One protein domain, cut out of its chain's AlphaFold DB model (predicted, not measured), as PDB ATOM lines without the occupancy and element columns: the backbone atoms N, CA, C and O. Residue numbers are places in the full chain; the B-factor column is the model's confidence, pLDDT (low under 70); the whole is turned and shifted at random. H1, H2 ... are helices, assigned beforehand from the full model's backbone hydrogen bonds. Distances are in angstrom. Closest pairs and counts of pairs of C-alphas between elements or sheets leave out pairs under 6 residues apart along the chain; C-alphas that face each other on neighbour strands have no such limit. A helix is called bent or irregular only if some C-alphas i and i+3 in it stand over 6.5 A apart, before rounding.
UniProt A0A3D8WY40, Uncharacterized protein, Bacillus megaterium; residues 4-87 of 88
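What this domain is: This is residues 4 to 87 of the 88 residues of an uncharacterized protein of Bacillus megaterium (UniProt A0A3D8WY40). Five helices make a compact ring of contacts in which each touches two others: the hairpin of H1 and H2 and the hairpin of H4 and H5 meet where the last residues of H2, 32 to 36, pack on H4, and H3 closes the ring, packing on residues 6 to 10 of H1 and crossing H5, on which it also packs. The helices mostly cross one another rather than run side by side. The printed part has 84 residues with five named helices, in the order H1 H2 H3 H4 H5, and no named strand, and its class is all helix. It is compact, with a radius of gyration of the C-alphas of 12.0 A, and rounded, spanning 35 by 29 by 23 A.

Where its parts are: The longest helix by residues is H2, residues 22 to 36, 21.2 A from first to last C-alpha, with C-alpha 22 at (39.236, -49.502, 1.272). Before it comes H1, residues 4 to 17, 19.7 A long, with C-alpha 4 at (43.988, -37.393, 26.223). H3, residues 46 to 59, is 18.8 A long and irregular: C-alphas 47 and 50 are 8.6 A apart. H4, residues 64 to 71, is 10.9 A long. H5, residues 73 to 85, is 18.8 A long and ends with C-alpha 85 at (50.034, -56.523, 34.300).

How they stand to each other: H2 and H1 form a helical hairpin, opposite ways at a tilt of 35.3 degrees, only just steep. H1 touches H2 with residues 13 to 17 alone, and the closest C-alphas, of Tyr 16 and Asp 24, are 5.0 A apart. H2 touches H4 with residues 32 to 36 alone, about perpendicular at 77 degrees; the closest C-alphas, of Tyr 33 and Ala 71, are 5.0 A apart. H4 and H5 form a second helical hairpin, at a shallow tilt of 22 degrees, opposite ways, with the closest C-alphas, of Thr 69 and Ala 76, 5.1 A apart; H5 touches H4 with residues 75 to 80 alone. H5 touches H3 at a steep tilt of 51 degrees, the same way, the closest C-alphas being those of Ala 53 and Leu 83, 5.7 A apart. H1 touches H3 with residues 6 to 10 alone; the closest C-alphas, of Met 6 and Leu 52, are 5.9 A apart. H1 and H4 are near each other, and H1 and H5 are apart. Every O i to N i+4 pair is within hydrogen-bond range in H1, H2 and H5; the count is 8 of 10 in H3 and 2 of 4 in H4, where 5 of 5 O i to N i+3 pairs are within range.

The domain as a whole: The two C-alphas farthest apart, of His 23 and Glu 85, are 35.6 A apart. The printed part has no cut. The links H1 to H2, H3 to H4 and H4 to H5 are tight, and the link H2 to H3, with 9 residues between the helices, is short. The mean pLDDT of the printed part is 89.4, and residues 40 to 44, in the link from H2 to H3, are under 70.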
ATOM      1  N   GLN A   4      44.913 -37.864  27.260       89.25
ATOM      2  CA  GLN A   4      43.988 -37.393  26.223       89.25
ATOM      3  C   GLN A   4      44.512 -37.624  24.793       89.25
ATOM      4  O   GLN A   4      43.730 -37.954  23.903       89.25
ATOM      5  N   LEU A   5      45.824 -37.497  24.565       88.25
ATOM      6  CA  LEU A   5      46.427 -37.760  23.255       88.25
ATOM      7  C   LEU A   5      46.400 -39.256  22.917       88.25
ATOM      8  O   LEU A   5      46.040 -39.604  21.797       88.25
ATOM      9  N   MET A   6      46.684 -40.131  23.889       90.44
ATOM     10  CA  MET A   6      46.564 -41.589  23.722       90.44
ATOM     11  C   MET A   6      45.125 -42.009  23.443       90.44
ATOM     12  O   MET A   6      44.862 -42.779  22.525       90.44
ATOM     13  N   THR A   7      44.171 -41.433  24.172       93.31
ATOM     14  CA  THR A   7      42.743 -41.658  23.937       93.31
ATOM     15  C   THR A   7      42.327 -41.237  22.533       93.31
ATOM     16  O   THR A   7      41.604 -41.972  21.863       93.31
ATOM     17  N   ASN A   8      42.792 -40.080  22.056       92.19
ATOM     18  CA  ASN A   8      42.498 -39.618  20.702       92.19
ATOM     19  C   ASN A   8      43.128 -40.522  19.639       92.19
ATOM     20  O   ASN A   8      42.472 -40.826  18.644       92.19
ATOM     21  N   LEU A   9      44.359 -40.986  19.864       91.62
ATOM     22  CA  LEU A   9      45.025 -41.961  19.006       91.62
ATOM     23  C   LEU A   9      44.207 -43.254  18.904       91.62
ATOM     24  O   LEU A   9      43.830 -43.645  17.801       91.62
ATOM     25  N   VAL A  10      43.864 -43.876  20.036       94.00
ATOM     26  CA  VAL A  10      43.091 -45.128  20.061       94.00
ATOM     27  C   VAL A  10      41.716 -44.942  19.424       94.00
ATOM     28  O   VAL A  10      41.303 -45.783  18.632       94.00
ATOM     29  N   ASN A  11      41.027 -43.825  19.682       94.75
ATOM     30  CA  ASN A  11      39.752 -43.517  19.023       94.75
ATOM     31  C   ASN A  11      39.904 -43.390  17.498       94.75
ATOM     32  O   ASN A  11      39.018 -43.806  16.757       94.75
ATOM     33  N   THR A  12      41.007 -42.803  17.029       93.00
ATOM     34  CA  THR A  12      41.278 -42.616  15.597       93.00
ATOM     35  C   THR A  12      41.547 -43.959  14.930       93.00
ATOM     36  O   THR A  12      40.906 -44.279  13.934       93.00
ATOM     37  N   LEU A  13      42.422 -44.777  15.522       93.75
ATOM     38  CA  LEU A  13      42.702 -46.136  15.053       93.75
ATOM     39  C   LEU A  13      41.429 -46.992  15.038       93.75
ATOM     40  O   LEU A  13      41.127 -47.611  14.027       93.75
ATOM     41  N   THR A  14      40.636 -46.939  16.109       94.69
ATOM     42  CA  THR A  14      39.326 -47.605  16.222       94.69
ATOM     43  C   THR A  14      38.387 -47.200  15.091       94.69
ATOM     44  O   THR A  14      37.851 -48.058  14.399       94.69
ATOM     45  N   LYS A  15      38.215 -45.891  14.864       95.00
ATOM     46  CA  LYS A  15      37.311 -45.364  13.835       95.00
ATOM     47  C   LYS A  15      37.636 -45.919  12.448       95.00
ATOM     48  O   LYS A  15      36.717 -46.254  11.711       95.00
ATOM     49  N   TYR A  16      38.918 -45.968  12.092       94.81
ATOM     50  CA  TYR A  16      39.339 -46.410  10.764       94.81
ATOM     51  C   TYR A  16      39.450 -47.934  10.648       94.81
ATOM     52  O   TYR A  16      39.143 -48.468   9.588       94.81
ATOM     53  N   LYS A  17      39.798 -48.643  11.729       92.31
ATOM     54  CA  LYS A  17      39.776 -50.114  11.775       92.31
ATOM     55  C   LYS A  17      38.365 -50.674  11.620       92.31
ATOM     56  O   LYS A  17      38.177 -51.664  10.922       92.31
ATOM     57  N   ASP A  18      37.387 -50.034  12.254       93.25
ATOM     58  CA  ASP A  18      35.983 -50.450  12.192       93.25
ATOM     59  C   ASP A  18      35.279 -49.911  10.926       93.25
ATOM     60  O   ASP A  18      34.115 -50.227  10.670       93.25
ATOM     61  N   GLY A  19      35.973 -49.087  10.131       89.88
ATOM     62  CA  GLY A  19      35.502 -48.595   8.842       89.88
ATOM     63  C   GLY A  19      35.430 -49.714   7.801       89.88
ATOM     64  O   GLY A  19      36.253 -50.625   7.773       89.88
ATOM     65  N   THR A  20      34.430 -49.658   6.921       82.62
ATOM     66  CA  THR A  20      34.159 -50.733   5.947       82.62
ATOM     67  C   THR A  20      34.736 -50.462   4.556       82.62
ATOM     68  O   THR A  20      34.586 -51.293   3.664       82.62
ATOM     69  N   GLY A  21      35.343 -49.292   4.329       89.81
ATOM     70  CA  GLY A  21      35.875 -48.890   3.027       89.81
ATOM     71  C   GLY A  21      37.369 -49.172   2.859       89.81
ATOM     72  O   GLY A  21      38.144 -49.060   3.805       89.81
ATOM     73  N   GLU A  22      37.803 -49.430   1.620       88.44
ATOM     74  CA  GLU A  22      39.236 -49.502   1.272       88.44
ATOM     75  C   GLU A  22      39.981 -48.215   1.656       88.44
ATOM     76  O   GLU A  22      41.130 -48.258   2.091       88.44
ATOM     77  N   HIS A  23      39.303 -47.070   1.551       91.50
ATOM     78  CA  HIS A  23      39.839 -45.784   1.977       91.50
ATOM     79  C   HIS A  23      40.106 -45.730   3.489       91.50
ATOM     80  O   HIS A  23      41.177 -45.288   3.901       91.50
ATOM     81  N   ASP A  24      39.173 -46.217   4.312       90.75
ATOM     82  CA  ASP A  24      39.337 -46.238   5.768       90.75
ATOM     83  C   ASP A  24      40.470 -47.181   6.174       90.75
ATOM     84  O   ASP A  24      41.304 -46.816   7.002       90.75
ATOM     85  N   ARG A  25      40.571 -48.343   5.516       90.38
ATOM     86  CA  ARG A  25      41.685 -49.275   5.712       90.38
ATOM     87  C   ARG A  25      43.032 -48.640   5.368       90.38
ATOM     88  O   ARG A  25      43.975 -48.758   6.144       90.38
ATOM     89  N   ALA A  26      43.123 -47.934   4.241       91.88
ATOM     90  CA  ALA A  26      44.350 -47.246   3.849       91.88
ATOM     91  C   ALA A  26      44.748 -46.163   4.869       91.88
ATOM     92  O   ALA A  26      45.932 -46.011   5.184       91.88
ATOM     93  N   ILE A  27      43.770 -45.435   5.422       93.06
ATOM     94  CA  ILE A  27      44.019 -44.460   6.490       93.06
ATOM     95  C   ILE A  27      44.484 -45.165   7.766       93.06
ATOM     96  O   ILE A  27      45.460 -44.718   8.366       93.06
ATOM     97  N   PHE A  28      43.820 -46.254   8.166       94.50
ATOM     98  CA  PHE A  28      44.194 -47.043   9.339       94.50
ATOM     99  C   PHE A  28      45.652 -47.493   9.257       94.50
ATOM    100  O   PHE A  28      46.434 -47.178  10.150       94.50
ATOM    101  N   GLU A  29      46.031 -48.152   8.160       92.00
ATOM    102  CA  GLU A  29      47.393 -48.641   7.947       92.00
ATOM    103  C   GLU A  29      48.393 -47.474   7.953       92.00
ATOM    104  O   GLU A  29      49.380 -47.514   8.684       92.00
ATOM    105  N   THR A  30      48.110 -46.383   7.233       91.62
ATOM    106  CA  THR A  30      48.996 -45.203   7.196       91.62
ATOM    107  C   THR A  30      49.227 -44.610   8.588       91.62
ATOM    108  O   THR A  30      50.362 -44.290   8.946       91.62
ATOM    109  N   PHE A  31      48.169 -44.470   9.391       90.81
ATOM    110  CA  PHE A  31      48.280 -43.969  10.761       90.81
ATOM    111  C   PHE A  31      49.046 -44.934  11.657       90.81
ATOM    112  O   PHE A  31      49.917 -44.500  12.406       90.81
ATOM    113  N   LEU A  32      48.740 -46.227  11.573       91.31
ATOM    114  CA  LEU A  32      49.379 -47.262  12.370       91.31
ATOM    115  C   LEU A  32      50.891 -47.294  12.107       91.31
ATOM    116  O   LEU A  32      51.678 -47.116  13.035       91.31
ATOM    117  N   TYR A  33      51.307 -47.415  10.844       89.31
ATOM    118  CA  TYR A  33      52.727 -47.407  10.491       89.31
ATOM    119  C   TYR A  33      53.396 -46.077  10.849       89.31
ATOM    120  O   TYR A  33      54.505 -46.080  11.369       89.31
ATOM    121  N   GLY A  34      52.727 -44.941  10.642       88.31
ATOM    122  CA  GLY A  34      53.293 -43.631  10.970       88.31
ATOM    123  C   GLY A  34      53.524 -43.405  12.468       88.31
ATOM    124  O   GLY A  34      54.506 -42.764  12.844       88.31
ATOM    125  N   VAL A  35      52.631 -43.922  13.317       87.56
ATOM    126  CA  VAL A  35      52.688 -43.770  14.781       87.56
ATOM    127  C   VAL A  35      53.724 -44.695  15.416       87.56
ATOM    128  O   VAL A  35      54.365 -44.305  16.393       87.56
ATOM    129  N   PHE A  36      53.876 -45.906  14.877       87.94
ATOM    130  CA  PHE A  36      54.751 -46.940  15.432       87.94
ATOM    131  C   PHE A  36      56.094 -47.090  14.692       87.94
ATOM    132  O   PHE A  36      56.879 -47.976  15.032       87.94
ATOM    133  N   ASP A  37      56.407 -46.212  13.734       83.44
ATOM    134  CA  ASP A  37      57.715 -46.166  13.066       83.44
ATOM    135  C   ASP A  37      58.832 -45.711  14.024       83.44
ATOM    136  O   ASP A  37      58.911 -44.547  14.425       83.44
ATOM    137  N   GLU A  38      59.758 -46.622  14.336       71.56
ATOM    138  CA  GLU A  38      60.921 -46.372  15.202       71.56
ATOM    139  C   GLU A  38      61.878 -45.308  14.647       71.56
ATOM    140  O   GLU A  38      62.631 -44.680  15.397       71.56
ATOM    141  N   LYS A  39      61.876 -45.080  13.328       73.44
ATOM    142  CA  LYS A  39      62.734 -44.075  12.683       73.44
ATOM    143  C   LYS A  39      62.149 -42.673  12.793       73.44
ATOM    144  O   LYS A  39      62.870 -41.687  12.595       73.44
ATOM    145  N   ASN A  40      60.870 -42.561  13.145       68.56
ATOM    146  CA  ASN A  40      60.191 -41.292  13.297       68.56
ATOM    147  C   ASN A  40      60.478 -40.690  14.681       68.56
ATOM    148  O   ASN A  40      59.719 -40.832  15.637       68.56
ATOM    149  N   ARG A  41      61.593 -39.955  14.772       56.44
ATOM    150  CA  ARG A  41      62.097 -39.315  16.007       56.44
ATOM    151  C   ARG A  41      61.116 -38.349  16.687       56.44
ATOM    152  O   ARG A  41      61.363 -37.946  17.820       56.44
ATOM    153  N   ASN A  42      60.036 -37.961  16.009       59.19
ATOM    154  CA  ASN A  42      59.016 -37.064  16.547       59.19
ATOM    155  C   ASN A  42      57.922 -37.792  17.343       59.19
ATOM    156  O   ASN A  42      57.135 -37.129  18.023       59.19
ATOM    157  N   TYR A  43      57.844 -39.125  17.274       62.28
ATOM    158  CA  TYR A  43      56.741 -39.863  17.882       62.28
ATOM    159  C   TYR A  43      57.076 -40.397  19.273       62.28
ATOM    160  O   TYR A  43      57.814 -41.352  19.482       62.28
ATOM    161  N   THR A  44      56.443 -39.760  20.251       67.75
ATOM    162  CA  THR A  44      56.534 -40.033  21.688       67.75
ATOM    163  C   THR A  44      55.656 -41.216  22.123       67.75
ATOM    164  O   THR A  44      55.619 -41.544  23.302       67.75
ATOM    165  N   VAL A  45      54.946 -41.889  21.206       79.56
ATOM    166  CA  VAL A  45      54.019 -42.984  21.557       79.56
ATOM    167  C   VAL A  45      54.754 -44.227  22.048       79.56
ATOM    168  O   VAL A  45      54.399 -44.751  23.100       79.56
ATOM    169  N   ILE A  46      55.833 -44.618  21.365       82.00
ATOM    170  CA  ILE A  46      56.705 -45.735  21.774       82.00
ATOM    171  C   ILE A  46      57.355 -45.460  23.144       82.00
ATOM    172  O   ILE A  46      57.621 -46.368  23.913       82.00
ATOM    173  N   GLN A  47      57.547 -44.192  23.512       83.88
ATOM    174  CA  GLN A  47      58.081 -43.817  24.829       83.88
ATOM    175  C   GLN A  47      57.029 -43.868  25.951       83.88
ATOM    176  O   GLN A  47      57.343 -43.632  27.117       83.88
ATOM    177  N   HIS A  48      55.764 -44.115  25.607       89.00
ATOM    178  CA  HIS A  48      54.629 -44.069  26.520       89.00
ATOM    179  C   HIS A  48      53.693 -45.276  26.335       89.00
ATOM    180  O   HIS A  48      52.485 -45.156  26.549       89.00
ATOM    181  N   LEU A  49      54.248 -46.442  25.982       90.94
ATOM    182  CA  LEU A  49      53.501 -47.695  25.826       90.94
ATOM    183  C   LEU A  49      52.716 -48.128  27.078       90.94
ATOM    184  O   LEU A  49      51.574 -48.544  26.896       90.94
ATOM    185  N   PRO A  50      53.194 -47.937  28.329       93.19
ATOM    186  CA  PRO A  50      52.374 -48.226  29.511       93.19
ATOM    187  C   PRO A  50      51.048 -47.446  29.520       93.19
ATOM    188  O   PRO A  50      49.980 -48.000  29.764       93.19
ATOM    189  N   LEU A  51      51.102 -46.153  29.174       93.31
ATOM    190  CA  LEU A  51      49.916 -45.296  29.114       93.31
ATOM    191  C   LEU A  51      48.999 -45.679  27.947       93.31
ATOM    192  O   LEU A  51      47.780 -45.561  28.051       93.31
ATOM    193  N   LEU A  52      49.572 -46.118  26.826       93.50
ATOM    194  CA  LEU A  52      48.792 -46.637  25.710       93.50
ATOM    195  C   LEU A  52      48.072 -47.939  26.099       93.50
ATOM    196  O   LEU A  52      46.884 -48.056  25.810       93.50
ATOM    197  N   ALA A  53      48.735 -48.861  26.803       94.50
ATOM    198  CA  ALA A  53      48.132 -50.101  27.296       94.50
ATOM    199  C   ALA A  53      46.924 -49.830  28.208       94.50
ATOM    200  O   ALA A  53      45.862 -50.418  28.002       94.50
ATOM    201  N   GLU A  54      47.033 -48.873  29.140       95.25
ATOM    202  CA  GLU A  54      45.890 -48.434  29.955       95.25
ATOM    203  C   GLU A  54      44.701 -47.997  29.091       95.25
ATOM    204  O   GLU A  54      43.565 -48.406  29.326       95.25
ATOM    205  N   VAL A  55      44.953 -47.168  28.075       95.25
ATOM    206  CA  VAL A  55      43.892 -46.643  27.207       95.25
ATOM    207  C   VAL A  55      43.282 -47.748  26.342       95.25
ATOM    208  O   VAL A  55      42.065 -47.756  26.151       95.25
ATOM    209  N   LEU A  56      44.082 -48.690  25.836       95.19
ATOM    210  CA  LEU A  56      43.584 -49.847  25.085       95.19
ATOM    211  C   LEU A  56      42.665 -50.714  25.955       95.19
ATOM    212  O   LEU A  56      41.570 -51.069  25.511       95.19
ATOM    213  N   ALA A  57      43.060 -50.985  27.203       95.12
ATOM    214  CA  ALA A  57      42.243 -51.716  28.168       95.12
ATOM    215  C   ALA A  57      40.934 -50.971  28.496       95.12
ATOM    216  O   ALA A  57      39.849 -51.543  28.378       95.12
ATOM    217  N   GLU A  58      41.004 -49.672  28.816       94.69
ATOM    218  CA  GLU A  58      39.829 -48.827  29.096       94.69
ATOM    219  C   GLU A  58      38.837 -48.793  27.928       94.69
ATOM    220  O   GLU A  58      37.618 -48.795  28.125       94.69
ATOM    221  N   LYS A  59      39.356 -48.766  26.699       93.25
ATOM    222  CA  LYS A  59      38.561 -48.725  25.468       93.25
ATOM    223  C   LYS A  59      38.120 -50.100  24.986       93.25
ATOM    224  O   LYS A  59      37.354 -50.160  24.028       93.25
ATOM    225  N   LYS A  60      38.560 -51.179  25.644       94.06
ATOM    226  CA  LYS A  60      38.347 -52.569  25.218       94.06
ATOM    227  C   LYS A  60      38.832 -52.815  23.785       94.06
ATOM    228  O   LYS A  60      38.169 -53.510  23.020       94.06
ATOM    229  N   ARG A  61      39.970 -52.213  23.426       94.19
ATOM    230  CA  ARG A  61      40.600 -52.311  22.100       94.19
ATOM    231  C   ARG A  61      41.960 -52.997  22.134       94.19
ATOM    232  O   ARG A  61      42.889 -52.597  21.442       94.19
ATOM    233  N   VAL A  62      42.086 -54.027  22.968       94.00
ATOM    234  CA  VAL A  62      43.303 -54.854  23.037       94.00
ATOM    235  C   VAL A  62      43.580 -55.588  21.718       94.00
ATOM    236  O   VAL A  62      44.729 -55.894  21.432       94.00
ATOM    237  N   ASP A  63      42.561 -55.760  20.867       94.25
ATOM    238  CA  ASP A  63      42.686 -56.275  19.497       94.25
ATOM    239  C   ASP A  63      43.629 -55.440  18.615       94.25
ATOM    240  O   ASP A  63      44.203 -55.965  17.667       94.25
ATOM    241  N   LEU A  64      43.832 -54.155  18.933       93.88
ATOM    242  CA  LEU A  64      44.773 -53.305  18.202       93.88
ATOM    243  C   LEU A  64      46.233 -53.750  18.368       93.88
ATOM    244  O   LEU A  64      47.062 -53.385  17.540       93.88
ATOM    245  N   VAL A  65      46.572 -54.524  19.405       93.94
ATOM    246  CA  VAL A  65      47.937 -55.045  19.603       93.94
ATOM    247  C   VAL A  65      48.343 -55.973  18.457       93.94
ATOM    248  O   VAL A  65      49.483 -55.912  17.986       93.94
ATOM    249  N   ASP A  66      47.400 -56.761  17.942       93.75
ATOM    250  CA  ASP A  66      47.639 -57.633  16.794       93.75
ATOM    251  C   ASP A  66      47.978 -56.810  15.546       93.75
ATOM    252  O   ASP A  66      48.921 -57.134  14.826       93.75
ATOM    253  N   ASP A  67      47.280 -55.691  15.320       93.88
ATOM    254  CA  ASP A  67      47.597 -54.798  14.201       93.88
ATOM    255  C   ASP A  67      48.966 -54.132  14.397       93.88
ATOM    256  O   ASP A  67      49.779 -54.082  13.470       93.88
ATOM    257  N   ILE A  68      49.251 -53.650  15.614       92.12
ATOM    258  CA  ILE A  68      50.526 -53.002  15.953       92.12
ATOM    259  C   ILE A  68      51.694 -53.955  15.704       92.12
ATOM    260  O   ILE A  68      52.749 -53.492  15.284       92.12
ATOM    261  N   THR A  69      51.513 -55.269  15.860       93.25
ATOM    262  CA  THR A  69      52.559 -56.269  15.582       93.25
ATOM    263  C   THR A  69      53.095 -56.168  14.150       93.25
ATOM    264  O   THR A  69      54.296 -56.341  13.932       93.25
ATOM    265  N   PHE A  70      52.243 -55.827  13.176       89.75
ATOM    266  CA  PHE A  70      52.659 -55.638  11.782       89.75
ATOM    267  C   PHE A  70      53.431 -54.334  11.559       89.75
ATOM    268  O   PHE A  70      54.300 -54.281  10.690       89.75
ATOM    269  N   ALA A  71      53.137 -53.294  12.341       88.56
ATOM    270  CA  ALA A  71      53.819 -52.006  12.248       88.56
ATOM    271  C   ALA A  71      55.134 -51.979  13.037       88.56
ATOM    272  O   ALA A  71      56.143 -51.471  12.553       88.56
ATOM    273  N   ASN A  72      55.120 -52.530  14.249       90.75
ATOM    274  CA  ASN A  72      56.251 -52.596  15.154       90.75
ATOM    275  C   ASN A  72      56.080 -53.739  16.166       90.75
ATOM    276  O   ASN A  72      55.373 -53.623  17.171       90.75
ATOM    277  N   HIS A  73      56.807 -54.826  15.926       90.81
ATOM    278  CA  HIS A  73      56.789 -56.011  16.778       90.81
ATOM    279  C   HIS A  73      57.276 -55.738  18.213       90.81
ATOM    280  O   HIS A  73      56.743 -56.311  19.161       90.81
ATOM    281  N   ASN A  74      58.270 -54.863  18.401       91.38
ATOM    282  CA  ASN A  74      58.802 -54.554  19.732       91.38
ATOM    283  C   ASN A  74      57.762 -53.808  20.575       91.38
ATOM    284  O   ASN A  74      57.512 -54.180  21.719       91.38
ATOM    285  N   ALA A  75      57.115 -52.803  19.981       91.19
ATOM    286  CA  ALA A  75      56.070 -52.038  20.647       91.19
ATOM    287  C   ALA A  75      54.853 -52.910  20.988       91.19
ATOM    288  O   ALA A  75      54.305 -52.788  22.080       91.19
ATOM    289  N   ALA A  76      54.450 -53.811  20.086       93.12
ATOM    290  CA  ALA A  76      53.371 -54.760  20.355       93.12
ATOM    291  C   ALA A  76      53.707 -55.700  21.519       93.12
ATOM    292  O   ALA A  76      52.876 -55.911  22.400       93.12
ATOM    293  N   HIS A  77      54.938 -56.221  21.559       93.75
ATOM    294  CA  HIS A  77      55.386 -57.084  22.646       93.75
ATOM    295  C   HIS A  77      55.370 -56.369  24.003       93.75
ATOM    296  O   HIS A  77      54.862 -56.910  24.983       93.75
ATOM    297  N   GLU A  78      55.886 -55.142  24.067       93.38
ATOM    298  CA  GLU A  78      55.893 -54.351  25.303       93.38
ATOM    299  C   GLU A  78      54.468 -53.974  25.748       93.38
ATOM    300  O   GLU A  78      54.148 -54.046  26.935       93.38
ATOM    301  N   LEU A  79      53.573 -53.661  24.803       93.12
ATOM    302  CA  LEU A  79      52.153 -53.449  25.096       93.12
ATOM    303  C   LEU A  79      51.481 -54.696  25.680       93.12
ATOM    304  O   LEU A  79      50.746 -54.568  26.656       93.12
ATOM    305  N   ASP A  80      51.736 -55.881  25.123       93.56
ATOM    306  CA  ASP A  80      51.202 -57.153  25.632       93.56
ATOM    307  C   ASP A  80      51.666 -57.425  27.073       93.56
ATOM    308  O   ASP A  80      50.865 -57.810  27.925       93.56
ATOM    309  N   VAL A  81      52.935 -57.142  27.392       95.00
ATOM    310  CA  VAL A  81      53.444 -57.243  28.772       95.00
ATOM    311  C   VAL A  81      52.657 -56.328  29.715       95.00
ATOM    312  O   VAL A  81      52.159 -56.797  30.740       95.00
ATOM    313  N   HIS A  82      52.480 -55.054  29.358       93.75
ATOM    314  CA  HIS A  82      51.737 -54.106  30.193       93.75
ATOM    315  C   HIS A  82      50.250 -54.450  30.328       93.75
ATOM    316  O   HIS A  82      49.673 -54.296  31.404       93.75
ATOM    317  N   LEU A  83      49.608 -54.950  29.270       92.62
ATOM    318  CA  LEU A  83      48.211 -55.389  29.332       92.62
ATOM    319  C   LEU A  83      48.028 -56.568  30.296       92.62
ATOM    320  O   LEU A  83      47.108 -56.547  31.118       92.62
ATOM    321  N   ARG A  84      48.965 -57.525  30.308       92.25
ATOM    322  CA  ARG A  84      48.954 -58.640  31.271       92.25
ATOM    323  C   ARG A  84      49.092 -58.167  32.714       92.25
ATOM    324  O   ARG A  84      48.418 -58.703  33.595       92.25
ATOM    325  N   GLU A  85      49.920 -57.153  32.973       92.81
ATOM    326  CA  GLU A  85      50.034 -56.523  34.300       92.81
ATOM    327  C   GLU A  85      48.710 -55.875  34.737       92.81
ATOM    328  O   GLU A  85      48.331 -55.945  35.909       92.81
ATOM    329  N   LEU A  86      47.961 -55.317  33.780       90.00
ATOM    330  CA  LEU A  86      46.616 -54.771  33.981       90.00
ATOM    331  C   LEU A  86      45.515 -55.845  34.053       90.00
ATOM    332  O   LEU A  86      44.368 -55.507  34.354       90.00
ATOM    333  N   LYS A  87      45.858 -57.127  33.855       86.56
ATOM    334  CA  LYS A  87      44.943 -58.284  33.793       86.56
ATOM    335  C   LYS A  87      43.977 -58.255  32.598       86.56
ATOM    336  O   LYS A  87      42.826 -58.675  32.748       86.56
TER     337      LYS A  87